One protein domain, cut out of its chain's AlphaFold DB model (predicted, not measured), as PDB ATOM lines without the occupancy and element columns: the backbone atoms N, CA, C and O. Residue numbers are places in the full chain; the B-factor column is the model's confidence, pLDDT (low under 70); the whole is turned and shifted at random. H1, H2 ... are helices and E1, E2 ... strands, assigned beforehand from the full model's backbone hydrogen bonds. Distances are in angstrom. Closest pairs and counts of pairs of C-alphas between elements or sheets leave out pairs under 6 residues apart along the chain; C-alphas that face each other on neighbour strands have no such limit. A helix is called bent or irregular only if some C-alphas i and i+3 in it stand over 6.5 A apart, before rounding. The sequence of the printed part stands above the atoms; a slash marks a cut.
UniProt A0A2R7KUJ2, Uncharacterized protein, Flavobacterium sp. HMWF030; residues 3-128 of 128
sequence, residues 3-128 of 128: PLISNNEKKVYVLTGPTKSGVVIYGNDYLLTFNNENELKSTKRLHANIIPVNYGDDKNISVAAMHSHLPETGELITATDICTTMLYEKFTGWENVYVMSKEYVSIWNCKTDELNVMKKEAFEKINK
ATOM      1  N   PRO A   3      95.604  -8.662 102.790       90.56
ATOM      2  CA  PRO A   3      94.193  -8.904 103.060       90.56
ATOM      3  C   PRO A   3      93.423  -7.590 103.259       90.56
ATOM      4  O   PRO A   3      93.876  -6.689 103.962       90.56
ATOM      5  N   LEU A   4      92.225  -7.514 102.690       92.31
ATOM      6  CA  LEU A   4      91.248  -6.449 102.884       92.31
ATOM      7  C   LEU A   4      89.912  -7.089 103.268       92.31
ATOM      8  O   LEU A   4      89.374  -7.908 102.521       92.31
ATOM      9  N   ILE A   5      89.373  -6.713 104.425       91.50
ATOM     10  CA  ILE A   5      88.071  -7.187 104.902       91.50
ATOM     11  C   ILE A   5      87.101  -6.014 104.836       91.50
ATOM     12  O   ILE A   5      87.310  -5.004 105.502       91.50
ATOM     13  N   SER A   6      86.059  -6.132 104.017       86.75
ATOM     14  CA  SER A   6      85.034  -5.096 103.874       86.75
ATOM     15  C   SER A   6      83.713  -5.713 103.422       86.75
ATOM     16  O   SER A   6      83.717  -6.659 102.643       86.75
ATOM     17  N   ASN A   7      82.582  -5.188 103.905       82.12
ATOM     18  CA  ASN A   7      81.231  -5.599 103.497       82.12
ATOM     19  C   ASN A   7      81.000  -7.129 103.496       82.12
ATOM     20  O   ASN A   7      80.436  -7.669 102.548       82.12
ATOM     21  N   ASN A   8      81.441  -7.835 104.547       81.69
ATOM     22  CA  ASN A   8      81.363  -9.304 104.669       81.69
ATOM     23  C   ASN A   8      82.082 -10.092 103.552       81.69
ATOM     24  O   ASN A   8      81.797 -11.269 103.330       81.69
ATOM     25  N   GLU A   9      83.034  -9.463 102.866       87.12
ATOM     26  CA  GLU A   9      83.886 -10.078 101.855       87.12
ATOM     27  C   GLU A   9      85.358  -9.929 102.267       87.12
ATOM     28  O   GLU A   9      85.799  -8.876 102.741       87.12
ATOM     29  N   LYS A  10      86.133 -11.004 102.098       94.81
ATOM     30  CA  LYS A  10      87.572 -11.021 102.376       94.81
ATOM     31  C   LYS A  10      88.320 -11.106 101.052       94.81
ATOM     32  O   LYS A  10      88.260 -12.127 100.374       94.81
ATOM     33  N   LYS A  11      89.032 -10.046 100.684       95.94
ATOM     34  CA  LYS A  11      89.879  -9.989  99.485       95.94
ATOM     35  C   LYS A  11      91.332 -10.144  99.881       95.94
ATOM     36  O   LYS A  11      91.781  -9.492 100.813       95.94
ATOM     37  N   VAL A  12      92.078 -10.975  99.170       96.56
ATOM     38  CA  VAL A  12      93.522 -11.120  99.355       96.56
ATOM     39  C   VAL A  12      94.207 -10.870  98.027       96.56
ATOM     40  O   VAL A  12      94.031 -11.625  97.073       96.56
ATOM     41  N   TYR A  13      95.010  -9.813  97.985       96.81
ATOM     42  CA  TYR A  13      95.869  -9.515  96.848       96.81
ATOM     43  C   TYR A  13      97.199 -10.253  97.002       96.81
ATOM     44  O   TYR A  13      97.887 -10.146  98.026       96.81
ATOM     45  N   VAL A  14      97.561 -11.028  95.986       97.19
ATOM     46  CA  VAL A  14      98.812 -11.787  95.910       97.19
ATOM     47  C   VAL A  14      99.715 -11.089  94.905       97.19
ATOM     48  O   VAL A  14      99.378 -11.031  93.729       97.19
ATOM     49  N   LEU A  15     100.842 -10.564  95.383       96.44
ATOM     50  CA  LEU A  15     101.845  -9.861  94.580       96.44
ATOM     51  C   LEU A  15     103.030 -10.790  94.307       96.44
ATOM     52  O   LEU A  15     103.424 -11.546  95.201       96.44
ATOM     53  N   THR A  16     103.626 -10.691  93.119       95.62
ATOM     54  CA  THR A  16     104.910 -11.340  92.827       95.62
ATOM     55  C   THR A  16     106.053 -10.450  93.310       95.62
ATOM     56  O   THR A  16     106.124  -9.277  92.962       95.62
ATOM     57  N   GLY A  17     106.954 -11.007  94.119       93.56
ATOM     58  CA  GLY A  17     108.164 -10.323  94.579       93.56
ATOM     59  C   GLY A  17     109.421 -10.818  93.850       93.56
ATOM     60  O   GLY A  17     109.478 -11.991  93.468       93.56
ATOM     61  N   PRO A  18     110.441  -9.965  93.671       93.56
ATOM     62  CA  PRO A  18     111.737 -10.365  93.140       93.56
ATOM     63  C   PRO A  18     112.550 -11.168  94.166       93.56
ATOM     64  O   PRO A  18     112.447 -10.959  95.373       93.56
ATOM     65  N   THR A  19     113.430 -12.043  93.680       92.19
ATOM     66  CA  THR A  19     114.444 -12.732  94.504       92.19
ATOM     67  C   THR A  19     115.812 -12.045  94.476       92.19
ATOM     68  O   THR A  19     116.732 -12.473  95.170       92.19
ATOM     69  N   LYS A  20     115.963 -10.989  93.668       89.12
ATOM     70  CA  LYS A  20     117.186 -10.194  93.510       89.12
ATOM     71  C   LYS A  20     116.888  -8.723  93.803       89.12
ATOM     72  O   LYS A  20     115.791  -8.254  93.521       89.12
ATOM     73  N   SER A  21     117.866  -8.005  94.346       88.69
ATOM     74  CA  SER A  21     117.789  -6.549  94.529       88.69
ATOM     75  C   SER A  21     117.888  -5.804  93.192       88.69
ATOM     76  O   SER A  21     118.376  -6.363  92.210       88.69
ATOM     77  N   GLY A  22     117.444  -4.543  93.167       89.69
ATOM     78  CA  GLY A  22     117.544  -3.677  91.984       89.69
ATOM     79  C   GLY A  22     116.526  -3.980  90.882       89.69
ATOM     80  O   GLY A  22     116.689  -3.543  89.748       89.69
ATOM     81  N   VAL A  23     115.470  -4.740  91.185       92.06
ATOM     82  CA  VAL A  23     114.368  -5.007  90.257       92.06
ATOM     83  C   VAL A  23     113.029  -4.936  90.984       92.06
ATOM     84  O   VAL A  23     112.894  -5.428  92.101       92.06
ATOM     85  N   VAL A  24     112.043  -4.307  90.355       94.75
ATOM     86  CA  VAL A  24     110.625  -4.337  90.728       94.75
ATOM     87  C   VAL A  24     109.915  -5.298  89.784       94.75
ATOM     88  O   VAL A  24     110.207  -5.318  88.590       94.75
ATOM     89  N   ILE A  25     108.992  -6.105  90.305       95.69
ATOM     90  CA  ILE A  25     108.198  -7.032  89.496       95.69
ATOM     91  C   ILE A  25     106.739  -6.602  89.526       95.69
ATOM     92  O   ILE A  25     106.110  -6.649  90.579       95.69
ATOM     93  N   TYR A  26     106.202  -6.258  88.358       96.38
ATOM     94  CA  TYR A  26     104.764  -6.133  88.150       96.38
ATOM     95  C   TYR A  26     104.199  -7.424  87.549       96.38
ATOM     96  O   TYR A  26     104.845  -8.095  86.739       96.38
ATOM     97  N   GLY A  27     102.971  -7.754  87.937       95.50
ATOM     98  CA  GLY A  27     102.197  -8.846  87.366       95.50
ATOM     99  C   GLY A  27     102.455 -10.242  87.946       95.50
ATOM    100  O   GLY A  27     103.003 -10.405  89.040       95.50
ATOM    101  N   ASN A  28     101.965 -11.264  87.232       96.06
ATOM    102  CA  ASN A  28     101.733 -12.623  87.742       96.06
ATOM    103  C   ASN A  28     101.059 -12.610  89.128       96.06
ATOM    104  O   ASN A  28     101.481 -13.267  90.078       96.06
ATOM    105  N   ASP A  29     100.030 -11.789  89.253       97.00
ATOM    106  CA  ASP A  29      99.374 -11.434  90.499       97.00
ATOM    107  C   ASP A  29      97.882 -11.782  90.458       97.00
ATOM    108  O   ASP A  29      97.266 -12.007  89.407       97.00
ATOM    109  N   TYR A  30      97.303 -11.907  91.650       97.12
ATOM    110  CA  TYR A  30      95.981 -12.496  91.828       97.12
ATOM    111  C   TYR A  30      95.167 -11.727  92.860       97.12
ATOM    112  O   TYR A  30      95.690 -11.259  93.871       97.12
ATOM    113  N   LEU A  31      93.859 -11.675  92.632       96.94
ATOM    114  CA  LEU A  31      92.858 -11.358  93.638       96.94
ATOM    115  C   LEU A  31      92.143 -12.652  94.026       96.94
ATOM    116  O   LEU A  31      91.472 -13.277  93.204       96.94
ATOM    117  N   LEU A  32      92.289 -13.037  95.287       97.50
ATOM    118  CA  LEU A  32      91.565 -14.144  95.896       97.50
ATOM    119  C   LEU A  32      90.408 -13.583  96.718       97.50
ATOM    120  O   LEU A  32      90.614 -12.671  97.520       97.50
ATOM    121  N   THR A  33      89.214 -14.136  96.554       96.81
ATOM    122  CA  THR A  33      88.042 -13.748  97.344       96.81
ATOM    123  C   THR A  33      87.603 -14.911  98.217       96.81
ATOM    124  O   THR A  33      87.400 -16.019  97.720       96.81
ATOM    125  N   PHE A  34      87.410 -14.645  99.505       95.62
ATOM    126  CA  PHE A  34      86.953 -15.604 100.501       95.62
ATOM    127  C   PHE A  34      85.638 -15.152 101.139       95.62
ATOM    128  O   PHE A  34      85.369 -13.953 101.261       95.62
ATOM    129  N   ASN A  35      84.836 -16.117 101.587       92.75
ATOM    130  CA  ASN A  35      83.674 -15.838 102.433       92.75
ATOM    131  C   ASN A  35      84.071 -15.653 103.909       92.75
ATOM    132  O   ASN A  35      85.240 -15.741 104.301       92.75
ATOM    133  N   ASN A  36      83.072 -15.423 104.759       90.38
ATOM    134  CA  ASN A  36      83.273 -15.234 106.195       90.38
ATOM    135  C   ASN A  36      83.887 -16.456 106.898       90.38
ATOM    136  O   ASN A  36      84.636 -16.272 107.857       90.38
ATOM    137  N   GLU A  37      83.675 -17.661 106.372       93.44
ATOM    138  CA  GLU A  37      84.231 -18.929 106.869       93.44
ATOM    139  C   GLU A  37      85.672 -19.193 106.386       93.44
ATOM    140  O   GLU A  37      86.256 -20.218 106.719       93.44
ATOM    141  N   ASN A  38      86.283 -18.244 105.662       91.56
ATOM    142  CA  ASN A  38      87.607 -18.362 105.031       91.56
ATOM    143  C   ASN A  38      87.683 -19.411 103.909       91.56
ATOM    144  O   ASN A  38      88.771 -19.862 103.554       91.56
ATOM    145  N   GLU A  39      86.554 -19.772 103.308       95.12
ATOM    146  CA  GLU A  39      86.529 -20.603 102.109       95.12
ATOM    147  C   GLU A  39      86.824 -19.754 100.871       95.12
ATOM    148  O   GLU A  39      86.218 -18.695 100.676       95.12
ATOM    149  N   LEU A  40      87.722 -20.234 100.007       96.31
ATOM    150  CA  LEU A  40      88.032 -19.586  98.734       96.31
ATOM    151  C   LEU A  40      86.821 -19.686  97.797       96.31
ATOM    152  O   LEU A  40      86.440 -20.775  97.376       96.31
ATOM    153  N   LYS A  41      86.229 -18.543  97.446       96.25
ATOM    154  CA  LYS A  41      85.095 -18.460  96.516       96.25
ATOM    155  C   LYS A  41      85.535 -18.216  95.079       96.25
ATOM    156  O   LYS A  41      84.918 -18.747  94.161       96.25
ATOM    157  N   SER A  42      86.582 -17.422  94.864       96.88
ATOM    158  CA  SER A  42      87.084 -17.162  93.515       96.88
ATOM    159  C   SER A  42      88.557 -16.777  93.495       96.88
ATOM    160  O   SER A  42      89.121 -16.280  94.470       96.88
ATOM    161  N   THR A  43      89.180 -17.026  92.345       97.19
ATOM    162  CA  THR A  43      90.531 -16.578  92.007       97.19
ATOM    163  C   THR A  43      90.450 -15.801  90.704       97.19
ATOM    164  O   THR A  43      90.074 -16.356  89.673       97.19
ATOM    165  N   LYS A  44      90.811 -14.520  90.740       95.50
ATOM    166  CA  LYS A  44      90.965 -13.684  89.552       95.50
ATOM    167  C   LYS A  44      92.450 -13.430  89.326       95.50
ATOM    168  O   LYS A  44      93.104 -12.823  90.167       95.50
ATOM    169  N   ARG A  45      92.973 -13.868  88.184       95.44
ATOM    170  CA  ARG A  45      94.297 -13.451  87.707       95.44
ATOM    171  C   ARG A  45      94.193 -12.008  87.204       95.44
ATOM    172  O   ARG A  45      93.295 -11.723  86.414       95.44
ATOM    173  N   LEU A  46      95.048 -11.114  87.697       94.81
ATOM    174  CA  LEU A  46      95.032  -9.689  87.332       94.81
ATOM    175  C   LEU A  46      95.972  -9.435  86.147       94.81
ATOM    176  O   LEU A  46      95.545  -8.894  85.127       94.81
ATOM    177  N   HIS A  47      97.197  -9.957  86.229       95.25
ATOM    178  CA  HIS A  47      98.140 -10.010  85.116       95.25
ATOM    179  C   HIS A  47      98.672 -11.431  84.923       95.25
ATOM    180  O   HIS A  47      99.086 -12.095  85.873       95.25
ATOM    181  N   ALA A  48      98.706 -11.902  83.675       90.88
ATOM    182  CA  ALA A  48      99.297 -13.202  83.343       90.88
ATOM    183  C   ALA A  48     100.818 -13.156  83.158       90.88
ATOM    184  O   ALA A  48     101.483 -14.175  83.321       90.88
ATOM    185  N   ASN A  49     101.356 -11.980  82.838       90.56
ATOM    186  CA  ASN A  49     102.766 -11.793  82.523       90.56
ATOM    187  C   ASN A  49     103.536 -11.254  83.728       90.56
ATOM    188  O   ASN A  49     102.967 -10.577  84.582       90.56
ATOM    189  N   ILE A  50     104.838 -11.531  83.750       92.38
ATOM    190  CA  ILE A  50     105.809 -10.905  84.650       92.38
ATOM    191  C   ILE A  50     106.469  -9.756  83.893       92.38
ATOM    192  O   ILE A  50     106.960  -9.954  82.780       92.38
ATOM    193  N   ILE A  51     106.507  -8.576  84.504       93.38
ATOM    194  CA  ILE A  51     107.096  -7.366  83.934       93.38
ATOM    195  C   ILE A  51     108.192  -6.878  84.894       93.38
ATOM    196  O   ILE A  51     107.882  -6.258  85.915       93.38
ATOM    197  N   PRO A  52     109.470  -7.197  84.621       92.62
ATOM    198  CA  PRO A  52     110.580  -6.731  85.437       92.62
ATOM    199  C   PRO A  52     110.987  -5.305  85.056       92.62
ATOM    200  O   PRO A  52     111.222  -5.011  83.884       92.62
ATOM    201  N   VAL A  53     111.133  -4.440  86.057       91.75
ATOM    202  CA  VAL A  53     111.643  -3.074  85.899       91.75
ATOM    203  C   VAL A  53     112.870  -2.904  86.790       91.75
ATOM    204  O   VAL A  53     112.767  -2.947  88.014       91.75
ATOM    205  N   ASN A  54     114.045  -2.744  86.182       89.38
ATOM    206  CA  ASN A  54     115.296  -2.573  86.924       89.38
ATOM    207  C   ASN A  54     115.421  -1.140  87.478       89.38
ATOM    208  O   ASN A  54     115.001  -0.185  86.825       89.38
ATOM    209  N   TYR A  55     116.020  -0.993  88.660       85.94
ATOM    210  CA  TYR A  55     116.326   0.287  89.306       85.94
ATOM    211  C   TYR A  55     117.672   0.217  90.048       85.94
ATOM    212  O   TYR A  55     118.126  -0.867  90.413       85.94
ATOM    213  N   GLY A  56     118.299   1.372  90.298       72.69
ATOM    214  CA  GLY A  56     119.514   1.458  91.122       72.69
ATOM    215  C   GLY A  56     120.853   1.289  90.391       72.69
ATOM    216  O   GLY A  56     121.852   1.025  91.049       72.69
ATOM    217  N   ASP A  57     120.900   1.451  89.063       66.81
ATOM    218  CA  ASP A  57     122.165   1.567  88.323       66.81
ATOM    219  C   ASP A  57     122.525   3.054  88.137       66.81
ATOM    220  O   ASP A  57     121.865   3.765  87.378       66.81
ATOM    221  N   ASP A  58     123.605   3.522  88.780       59.03
ATOM    222  CA  ASP A  58     124.075   4.929  88.758       59.03
ATOM    223  C   ASP A  58     124.341   5.482  87.345       59.03
ATOM    224  O   ASP A  58     124.455   6.688  87.135       59.03
ATOM    225  N   LYS A  59     124.455   4.598  86.349       59.84
ATOM    226  CA  LYS A  59     124.702   4.957  84.947       59.84
ATOM    227  C   LYS A  59     123.423   5.187  84.136       59.84
ATOM    228  O   LYS A  59     123.518   5.769  83.062       59.84
ATOM    229  N   ASN A  60     122.261   4.749  84.627       57.50
ATOM    230  CA  ASN A  60     120.958   4.883  83.972       57.50
ATOM    231  C   ASN A  60     119.875   5.148  85.029       57.50
ATOM    232  O   ASN A  60     119.120   4.252  85.412       57.50
ATOM    233  N   ILE A  61     119.795   6.394  85.499       63.50
ATOM    234  CA  ILE A  61     118.732   6.832  86.408       63.50
ATOM    235  C   ILE A  61     117.416   6.852  85.618       63.50
ATOM    236  O   ILE A  61     117.131   7.799  84.885       63.50
ATOM    237  N   SER A  62     116.618   5.791  85.741       73.62
ATOM    238  CA  SER A  62     115.242   5.802  85.247       73.62
ATOM    239  C   SER A  62     114.388   6.618  86.209       73.62
ATOM    240  O   SER A  62     114.234   6.233  87.363       73.62
ATOM    241  N   VAL A  63     113.821   7.729  85.742       80.69
ATOM    242  CA  VAL A  63     112.921   8.586  86.543       80.69
ATOM    243  C   VAL A  63     111.460   8.131  86.490       80.69
ATOM    244  O   VAL A  63     110.606   8.707  87.158       80.69
ATOM    245  N   ALA A  64     111.155   7.098  85.705       85.00
ATOM    246  CA  ALA A  64     109.815   6.542  85.601       85.00
ATOM    247  C   ALA A  64     109.832   5.030  85.349       85.00
ATOM    248  O   ALA A  64     110.808   4.483  84.829       85.00
ATOM    249  N   ALA A  65     108.716   4.378  85.668       90.75
ATOM    250  CA  ALA A  65     108.382   3.048  85.165       90.75
ATOM    251  C   ALA A  65     107.176   3.130  84.232       90.75
ATOM    252  O   ALA A  65     106.309   3.990  84.397       90.75
ATOM    253  N   MET A  66     107.116   2.233  83.251       93.94
ATOM    254  CA  MET A  66     106.000   2.178  82.319       93.94
ATOM    255  C   MET A  66     105.694   0.745  81.904       93.94
ATOM    256  O   MET A  66     106.600   0.000  81.525       93.94
ATOM    257  N   HIS A  67     104.412   0.386  81.896       95.06
ATOM    258  CA  HIS A  67     103.930  -0.847  81.279       95.06
ATOM    259  C   HIS A  67     102.533  -0.694  80.685       95.06
ATOM    260  O   HIS A  67     101.845   0.304  80.900       95.06
ATOM    261  N   SER A  68     102.130  -1.696  79.905       94.94
ATOM    262  CA  SER A  68     100.830  -1.720  79.243       94.94
ATOM    263  C   SER A  68      99.932  -2.813  79.808       94.94
ATOM    264  O   SER A  68     100.389  -3.923  80.087       94.94
ATOM    265  N   HIS A  69      98.642  -2.516  79.918       95.50
ATOM    266  CA  HIS A  69      97.594  -3.481  80.220       95.50
ATOM    267  C   HIS A  69      97.023  -4.084  78.939       95.50
ATOM    268  O   HIS A  69      96.808  -3.394  77.940       95.50
ATOM    269  N   LEU A  70      96.760  -5.388  78.987       91.94
ATOM    270  CA  LEU A  70      95.946  -6.069  77.986       91.94
ATOM    271  C   LEU A  70      94.455  -5.876  78.324       91.94
ATOM    272  O   LEU A  70      94.134  -5.631  79.491       91.94
ATOM    273  N   PRO A  71      93.531  -6.002  77.350       92.25
ATOM    274  CA  PRO A  71      92.102  -5.785  77.589       92.25
ATOM    275  C   PRO A  71      91.529  -6.591  78.767       92.25
ATOM    276  O   PRO A  71      90.648  -6.112  79.477       92.25
ATOM    277  N   GLU A  72      92.038  -7.800  79.009       90.75
ATOM    278  CA  GLU A  72      91.629  -8.666  80.117       90.75
ATOM    279  C   GLU A  72      92.045  -8.164  81.511       90.75
ATOM    280  O   GLU A  72      91.390  -8.504  82.500       90.75
ATOM    281  N   THR A  73      93.106  -7.358  81.608       92.62
ATOM    282  CA  THR A  73      93.545  -6.742  82.869       92.62
ATOM    283  C   THR A  73      92.612  -5.596  83.259       92.62
ATOM    284  O   THR A  73      92.250  -5.456  84.431       92.62
ATOM    285  N   GLY A  74      92.150  -4.836  82.264       93.88
ATOM    286  CA  GLY A  74      91.264  -3.693  82.428       93.88
ATOM    287  C   GLY A  74      91.861  -2.408  81.863       93.88
ATOM    288  O   GLY A  74      92.961  -2.381  81.320       93.88
ATOM    289  N   GLU A  75      91.090  -1.331  81.975       96.12
ATOM    290  CA  GLU A  75      91.443  -0.028  81.403       96.12
ATOM    291  C   GLU A  75      92.186   0.901  82.375       96.12
ATOM    292  O   GLU A  75      92.673   1.952  81.973       96.12
ATOM    293  N   LEU A  76      92.256   0.549  83.659       97.06
ATOM    294  CA  LEU A  76      92.879   1.368  84.698       97.06
ATOM    295  C   LEU A  76      93.945   0.561  85.426       97.06
ATOM    296  O   LEU A  76      93.820  -0.658  85.553       97.06
ATOM    297  N   ILE A  77      94.939   1.266  85.970       97.62
ATOM    298  CA  ILE A  77      95.935   0.694  86.880       97.62
ATOM    299  C   ILE A  77      95.263  -0.177  87.953       97.62
ATOM    300  O   ILE A  77      94.246   0.200  88.546       97.62
ATOM    301  N   THR A  78      95.801  -1.373  88.188       97.06
ATOM    302  CA  THR A  78      95.205  -2.299  89.154       97.06
ATOM    303  C   THR A  78      95.619  -1.951  90.584       97.06
ATOM    304  O   THR A  78      96.624  -1.283  90.830       97.06
ATOM    305  N   ALA A  79      94.881  -2.475  91.566       95.50
ATOM    306  CA  ALA A  79      95.286  -2.369  92.966       95.50
ATOM    307  C   ALA A  79      96.679  -2.980  93.215       95.50
ATOM    308  O   ALA A  79      97.425  -2.468  94.044       95.50
ATOM    309  N   THR A  80      97.054  -4.046  92.499       97.19
ATOM    310  CA  THR A  80      98.362  -4.688  92.669       97.19
ATOM    311  C   THR A  80      99.496  -3.889  92.044       97.19
ATOM    312  O   THR A  80     100.578  -3.858  92.628       97.19
ATOM    313  N   ASP A  81      99.252  -3.175  90.943       97.25
ATOM    314  CA  ASP A  81     100.201  -2.193  90.407       97.25
ATOM    315  C   ASP A  81     100.462  -1.070  91.424       97.25
ATOM    316  O   ASP A  81     101.618  -0.762  91.714       97.25
ATOM    317  N   ILE A  82      99.409  -0.495  92.024       96.75
ATOM    318  CA  ILE A  82      99.547   0.556  93.050       96.75
ATOM    319  C   ILE A  82     100.297   0.010  94.267       96.75
ATOM    320  O   ILE A  82     101.295   0.592  94.679       96.75
ATOM    321  N   CYS A  83      99.884  -1.139  94.815       96.00
ATOM    322  CA  CYS A  83     100.552  -1.731  95.977       96.00
ATOM    323  C   CYS A  83     102.026  -2.051  95.708       96.00
ATOM    324  O   CYS A  83     102.860  -1.859  96.588       96.00
ATOM    325  N   THR A  84     102.348  -2.548  94.511       96.62
ATOM    326  CA  THR A  84     103.736  -2.812  94.115       96.62
ATOM    327  C   THR A  84     104.511  -1.504  94.021       96.62
ATOM    328  O   THR A  84     105.590  -1.399  94.591       96.62
ATOM    329  N   THR A  85     103.944  -0.482  93.382       96.50
ATOM    330  CA  THR A  85     104.580   0.835  93.265       96.50
ATOM    331  C   THR A  85     104.864   1.429  94.640       96.50
ATOM    332  O   THR A  85     106.023   1.676  94.951       96.50
ATOM    333  N   MET A  86     103.865   1.503  95.521       95.69
ATOM    334  CA  MET A  86     104.025   2.016  96.887       95.69
ATOM    335  C   MET A  86     105.042   1.228  97.726       95.69
ATOM    336  O   MET A  86     105.674   1.771  98.633       95.69
ATOM    337  N   LEU A  87     105.217  -0.070  97.447       94.56
ATOM    338  CA  LEU A  87     106.216  -0.893  98.129       94.56
ATOM    339  C   LEU A  87     107.647  -0.556  97.685       94.56
ATOM    340  O   LEU A  87     108.565  -0.679  98.496       94.56
ATOM    341  N   TYR A  88     107.845  -0.154  96.424       94.25
ATOM    342  CA  TYR A  88     109.175  -0.005  95.827       94.25
ATOM    343  C   TYR A  88     109.600   1.431  95.496       94.25
ATOM    344  O   TYR A  88     110.801   1.683  95.407       94.25
ATOM    345  N   GLU A  89     108.676   2.378  95.344       93.56
ATOM    346  CA  GLU A  89     108.944   3.732  94.825       93.56
ATOM    347  C   GLU A  89     109.998   4.504  95.638       93.56
ATOM    348  O   GLU A  89     110.824   5.227  95.083       93.56
ATOM    349  N   LYS A  90     110.067   4.260  96.953       90.56
ATOM    350  CA  LYS A  90     111.064   4.872  97.852       90.56
ATOM    351  C   LYS A  90     112.492   4.375  97.619       90.56
ATOM    352  O   LYS A  90     113.437   5.012  98.079       90.56
ATOM    353  N   PHE A  91     112.655   3.245  96.933       90.56
ATOM    354  CA  PHE A  91     113.954   2.664  96.592       90.56
ATOM    355  C   PHE A  91     114.352   2.928  95.139       90.56
ATOM    356  O   PHE A  91     115.530   2.821  94.807       90.56
ATOM    357  N   THR A  92     113.391   3.241  94.267       90.88
ATOM    358  CA  THR A  92     113.624   3.331  92.820       90.88
ATOM    359  C   THR A  92     114.051   4.718  92.360       90.88
ATOM    360  O   THR A  92     114.716   4.832  91.333       90.88
ATOM    361  N   GLY A  93     113.669   5.766  93.098       89.06
ATOM    362  CA  GLY A  93     113.851   7.154  92.669       89.06
ATOM    363  C   GLY A  93     112.892   7.579  91.551       89.06
ATOM    364  O   GLY A  93     113.120   8.606  90.915       89.06
ATOM    365  N   TRP A  94     111.836   6.800  91.290       93.75
ATOM    366  CA  TRP A  94     110.826   7.164  90.298       93.75
ATOM    367  C   TRP A  94     110.047   8.400  90.733       93.75
ATOM    368  O   TRP A  94     109.693   8.563  91.896       93.75
ATOM    369  N   GLU A  95     109.753   9.264  89.769       95.06
ATOM    370  CA  GLU A  95     108.827  10.377  89.946       95.06
ATOM    371  C   GLU A  95     107.405   9.968  89.562       95.06
ATOM    372  O   GLU A  95     106.450  10.380  90.216       95.06
ATOM    373  N   ASN A  96     107.268   9.145  88.518       95.81
ATOM    374  CA  ASN A  96     105.978   8.695  88.009       95.81
ATOM    375  C   ASN A  96     106.008   7.220  87.582       95.81
ATOM    376  O   ASN A  96     107.012   6.730  87.061       95.81
ATOM    377  N   VAL A  97     104.870   6.538  87.715       97.56
ATOM    378  CA  VAL A  97     104.606   5.247  87.065       97.56
ATOM    379  C   VAL A  97     103.445   5.401  86.094       97.56
ATOM    380  O   VAL A  97     102.375   5.889  86.459       97.56
ATOM    381  N   TYR A  98     103.658   4.975  84.851       97.50
ATOM    382  CA  TYR A  98     102.680   5.049  83.772       97.50
ATOM    383  C   TYR A  98     102.142   3.659  83.447       97.50
ATOM    384  O   TYR A  98     102.895   2.754  83.090       97.50
ATOM    385  N   VAL A  99     100.825   3.503  83.499       97.75
ATOM    386  CA  VAL A  99     100.148   2.280  83.071       97.75
ATOM    387  C   VAL A  99      99.217   2.614  81.920       97.75
ATOM    388  O   VAL A  99      98.246   3.355  82.079       97.75
ATOM    389  N   MET A 100      99.547   2.100  80.740       97.12
ATOM    390  CA  MET A 100      98.828   2.390  79.504       97.12
ATOM    391  C   MET A 100      97.859   1.262  79.170       97.12
ATOM    392  O   MET A 100      98.267   0.115  79.016       97.12
ATOM    393  N   SER A 101      96.588   1.582  78.978       97.06
ATOM    394  CA  SER A 101      95.604   0.648  78.442       97.06
ATOM    395  C   SER A 101      95.274   0.988  76.985       97.06
ATOM    396  O   SER A 101      96.005   1.722  76.300       97.06
ATOM    397  N   LYS A 102      94.175   0.422  76.477       96.12
ATOM    398  CA  LYS A 102      93.658   0.764  75.158       96.12
ATOM    399  C   LYS A 102      93.142   2.207  75.128       96.12
ATOM    400  O   LYS A 102      93.518   2.954  74.228       96.12
ATOM    401  N   GLU A 103      92.321   2.592  76.104       97.75
ATOM    402  CA  GLU A 103      91.604   3.873  76.097       97.75
ATOM    403  C   GLU A 103      92.228   4.932  77.023       97.75
ATOM    404  O   GLU A 103      92.078   6.135  76.778       97.75
ATOM    405  N   TYR A 104      92.957   4.523  78.067       98.38
ATOM    406  CA  TYR A 104      93.448   5.416  79.119       98.38
ATOM    407  C   TYR A 104      94.943   5.260  79.403       98.38
ATOM    408  O   TYR A 104      95.587   4.263  79.084       98.38
ATOM    409  N   VAL A 105      95.495   6.291  80.037       98.38
ATOM    410  CA  VAL A 105      96.796   6.272  80.701       98.38
ATOM    411  C   VAL A 105      96.551   6.617  82.163       98.38
ATOM    412  O   VAL A 105      96.012   7.682  82.476       98.38
ATOM    413  N   SER A 106      96.917   5.693  83.046       98.62
ATOM    414  CA  SER A 106      96.965   5.899  84.492       98.62
ATOM    415  C   SER A 106      98.368   6.364  84.871       98.62
ATOM    416  O   SER A 106      99.348   5.714  84.513       98.62
ATOM    417  N   ILE A 107      98.464   7.488  85.572       98.06
ATOM    418  CA  ILE A 107      99.713   8.143  85.962       98.06
ATOM    419  C   ILE A 107      99.731   8.222  87.484       98.06
ATOM    420  O   ILE A 107      98.981   8.997  88.079       98.06
ATOM    421  N   TRP A 108     100.566   7.398  88.107       98.31
ATOM    422  CA  TRP A 108     100.820   7.436  89.542       98.31
ATOM    423  C   TRP A 108     101.992   8.365  89.835       98.31
ATOM    424  O   TRP A 108     103.090   8.137  89.326       98.31
ATOM    425  N   ASN A 109     101.775   9.389  90.657       97.31
ATOM    426  CA  ASN A 109     102.834  10.276  91.122       97.31
ATOM    427  C   ASN A 109     103.474   9.694  92.391       97.31
ATOM    428  O   ASN A 109     102.858   9.691  93.452       97.31
ATOM    429  N   CYS A 110     104.732   9.258  92.291       96.25
ATOM    430  CA  CYS A 110     105.471   8.603  93.381       96.25
ATOM    431  C   CYS A 110     105.894   9.569  94.505       96.25
ATOM    432  O   CYS A 110     106.455   9.149  95.514       96.25
ATOM    433  N   LYS A 111     105.713  10.883  94.308       94.50
ATOM    434  CA  LYS A 111     106.024  11.914  95.309       94.50
ATOM    435  C   LYS A 111     104.793  12.320  96.115       94.50
ATOM    436  O   LYS A 111     104.951  12.719  97.265       94.50
ATOM    437  N   THR A 112     103.605  12.288  95.507       96.81
ATOM    438  CA  THR A 112     102.354  12.745  96.138       96.81
ATOM    439  C   THR A 112     101.380  11.621  96.475       96.81
ATOM    440  O   THR A 112     100.401  11.884  97.166       96.81
ATOM    441  N   ASP A 113     101.645  10.390  96.032       96.69
ATOM    442  CA  ASP A 113     100.744   9.235  96.146       96.69
ATOM    443  C   ASP A 113      99.367   9.489  95.504       96.69
ATOM    444  O   ASP A 113      98.326   9.006  95.959       96.69
ATOM    445  N   GLU A 114      99.354  10.274  94.425       97.62
ATOM    446  CA  GLU A 114      98.141  10.637  93.696       97.62
ATOM    447  C   GLU A 114      98.069   9.932  92.344       97.62
ATOM    448  O   GLU A 114      99.022   9.912  91.557       97.62
ATOM    449  N   LEU A 115      96.882   9.403  92.045       98.00
ATOM    450  CA  LEU A 115      96.558   8.819  90.754       98.00
ATOM    451  C   LEU A 115      95.822   9.834  89.877       98.00
ATOM    452  O   LEU A 115      94.718  10.265  90.208       98.00
ATOM    453  N   ASN A 116      96.388  10.126  88.710       97.88
ATOM    454  CA  ASN A 116      95.712  10.845  87.638       97.88
ATOM    455  C   ASN A 116      95.419   9.894  86.476       97.88
ATOM    456  O   ASN A 116      96.254   9.073  86.107       97.88
ATOM    457  N   VAL A 117      94.236  10.009  85.875       98.12
ATOM    458  CA  VAL A 117      93.838   9.185  84.729       98.12
ATOM    459  C   VAL A 117      93.381  10.094  83.603       98.12
ATOM    460  O   VAL A 117      92.573  10.997  83.810       98.12
ATOM    461  N   MET A 118      93.866   9.832  82.394       97.88
ATOM    462  CA  MET A 118      93.462  10.582  81.211       97.88
ATOM    463  C   MET A 118      93.312   9.683  79.991       97.88
ATOM    464  O   MET A 118      93.852   8.581  79.947       97.88
ATOM    465  N   LYS A 119      92.575  10.154  78.978       98.19
ATOM    466  CA  LYS A 119      92.463   9.435  77.703       98.19
ATOM    467  C   LYS A 119      93.828   9.329  77.035       98.19
ATOM    468  O   LYS A 119      94.550  10.326  76.955       98.19
ATOM    469  N   LYS A 120      94.130   8.160  76.472       96.81
ATOM    470  CA  LYS A 120      95.383   7.913  75.750       96.81
ATOM    471  C   LYS A 120      95.596   8.894  74.600       96.81
ATOM    472  O   LYS A 120      96.669   9.470  74.484       96.81
ATOM    473  N   GLU A 121      94.545   9.191  73.840       97.06
ATOM    474  CA  GLU A 121      94.599  10.183  72.759       97.06
ATOM    475  C   GLU A 121      95.019  11.580  73.257       97.06
ATOM    476  O   GLU A 121      95.771  12.290  72.591       97.06
ATOM    477  N   ALA A 122      94.550  11.994  74.440       97.44
ATOM    478  CA  ALA A 122      94.934  13.277  75.023       97.44
ATOM    479  C   ALA A 122      96.395  13.256  75.497       97.44
ATOM    480  O   ALA A 122      97.124  14.214  75.255       97.44
ATOM    481  N   PHE A 123      96.838  12.154  76.110       96.19
ATOM    482  CA  PHE A 123      98.232  11.969  76.518       96.19
ATOM    483  C   PHE A 123      99.189  12.018  75.316       96.19
ATOM    484  O   PHE A 123     100.210  12.700  75.361       96.19
ATOM    485  N   GLU A 124      98.840  11.360  74.209       94.44
ATOM    486  CA  GLU A 124      99.628  11.369  72.971       94.44
ATOM    487  C   GLU A 124      99.711  12.760  72.325       94.44
ATOM    488  O   GLU A 124     100.733  13.098  71.736       94.44
ATOM    489  N   LYS A 125      98.660  13.583  72.443       96.06
ATOM    490  CA  LYS A 125      98.665  14.971  71.949       96.06
ATOM    491  C   LYS A 125      99.557  15.898  72.773       96.06
ATOM    492  O   LYS A 125     100.113  16.824  72.202       96.06
ATOM    493  N   ILE A 126      99.671  15.674  74.085       94.12
ATOM    494  CA  ILE A 126     100.517  16.495  74.972       94.12
ATOM    495  C   ILE A 126     102.006  16.177  74.780       94.12
ATOM    496  O   ILE A 126     102.840  17.058  74.951       94.12
ATOM    497  N   ASN A 127     102.340  14.932  74.427       86.06
ATOM    498  CA  ASN A 127     103.723  14.465  74.273       86.06
ATOM    499  C   ASN A 127     104.252  14.513  72.824       86.06
ATOM    500  O   ASN A 127     105.326  13.977  72.551       86.06
ATOM    501  N   LYS A 128     103.493  15.108  71.898       70.69
ATOM    502  CA  LYS A 128     103.925  15.409  70.525       70.69
ATOM    503  C   LYS A 128     104.429  16.838  70.429       70.69
ATOM    504  O   LYS A 128     105.428  17.030  69.704       70.69
TER     505      LYS A 128
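Overview. This is residues 3 to 128 of the 128 residues of an uncharacterized protein of Flavobacterium sp. HMWF030 (UniProt A0A2R7KUJ2). Two four-stranded antiparallel or mixed sheets meet near one end of E4 and E5 and open like a V, with helix H1 in the angle between them, over one face of each. The sheet E1 E2 E3 E4 runs out on one side as a long twisted arm with E1 and the E3-E4 turn toward its far end, and the short helix H2 follows E8 at an end of the sheet E5 E6 E7 E8. The printed part has 126 residues, with two named helices and eight named strands in the order E1 E2 E3 E4 E5 H1 E6 E7 E8 H2, of mixed class. The first sheet, in the order E1 E2 E3 E4, is antiparallel; the second, in the order E5 E6 E7 E8, is mixed. The whole is compact, with a radius of gyration of the C-alphas of 15.9 A and spans of 51 by 36 by 27 A.

Arrangement. E1, residues 3 to 6, E2, residues 9 to 14, E3, residues 23 to 34, and E4, residues 40 to 54, form a meander, each strand the antiparallel neighbour of the one before. N 4 and O 11 are 2.8 A apart across E1 and E2, N 12 and O 32 2.8 A across E2 and E3, and N 26 and O 51 3.0 A across E3 and E4. This sheet is twisted; E3 bends by 53 degrees at residue 28 and E4 by 55 degrees at residue 49. E5, residues 64 to 68, has its closest C-alpha to E4 at Ala 65, 7.0 A from that of Val 53. E5, H1, residues 79 to 92, and E6, residues 96 to 100, are a strand-helix-strand unit, two parallel neighbour strands with a helix between, its crossover right-handed; N 98 and O 65 are 2.9 A apart. E6, E7, residues 104 to 109, and E8, residues 114 to 119, form a second meander, with N 99 and O 106 2.8 A apart and N 107 and O 116 2.8 A apart. H1 makes two layers, a helix on one face of a sheet, with each sheet: its height is 7.3 A over the first, where it lies over E3 and the C-alphas of Tyr 26 and Asp 81 are the closest at 6.4 A, and 9.6 A over the second, where it lies over E6. H2, residues 120 to 126, only grazes the second sheet, with its residues 120 to 124; the C-alphas of Tyr 104 and Lys 120 are the closest of E7 and H2, 4.6 A apart. H1 and H2 are apart. In H2 every O i to N i+4 pair is within hydrogen-bond range; in H1 8 of 10 are.

Along the chain. E1 begins at C-alpha 3, (94.193, -8.904, 103.060). From first to last C-alpha E2 measures 16.2 A, E3 31.1 A, E4 34.2 A, H1 19.2 A, E7 16.0 A and E8 17.0 A. H1 begins at C-alpha 79, (95.286, -2.369, 92.966), and is irregular, with C-alphas 87 and 90 7.5 A apart. H2 ends at C-alpha 126, (100.517, 16.495, 74.972).

Size, cuts and confidence. The C-alphas farthest apart, those of Glu 37 and Lys 128, are 53.7 A apart. The printed part has no cut and no long link. The mean pLDDT of the printed part is 92.5; residues 57 to 61, in the short link from E4 to E5, are under 70.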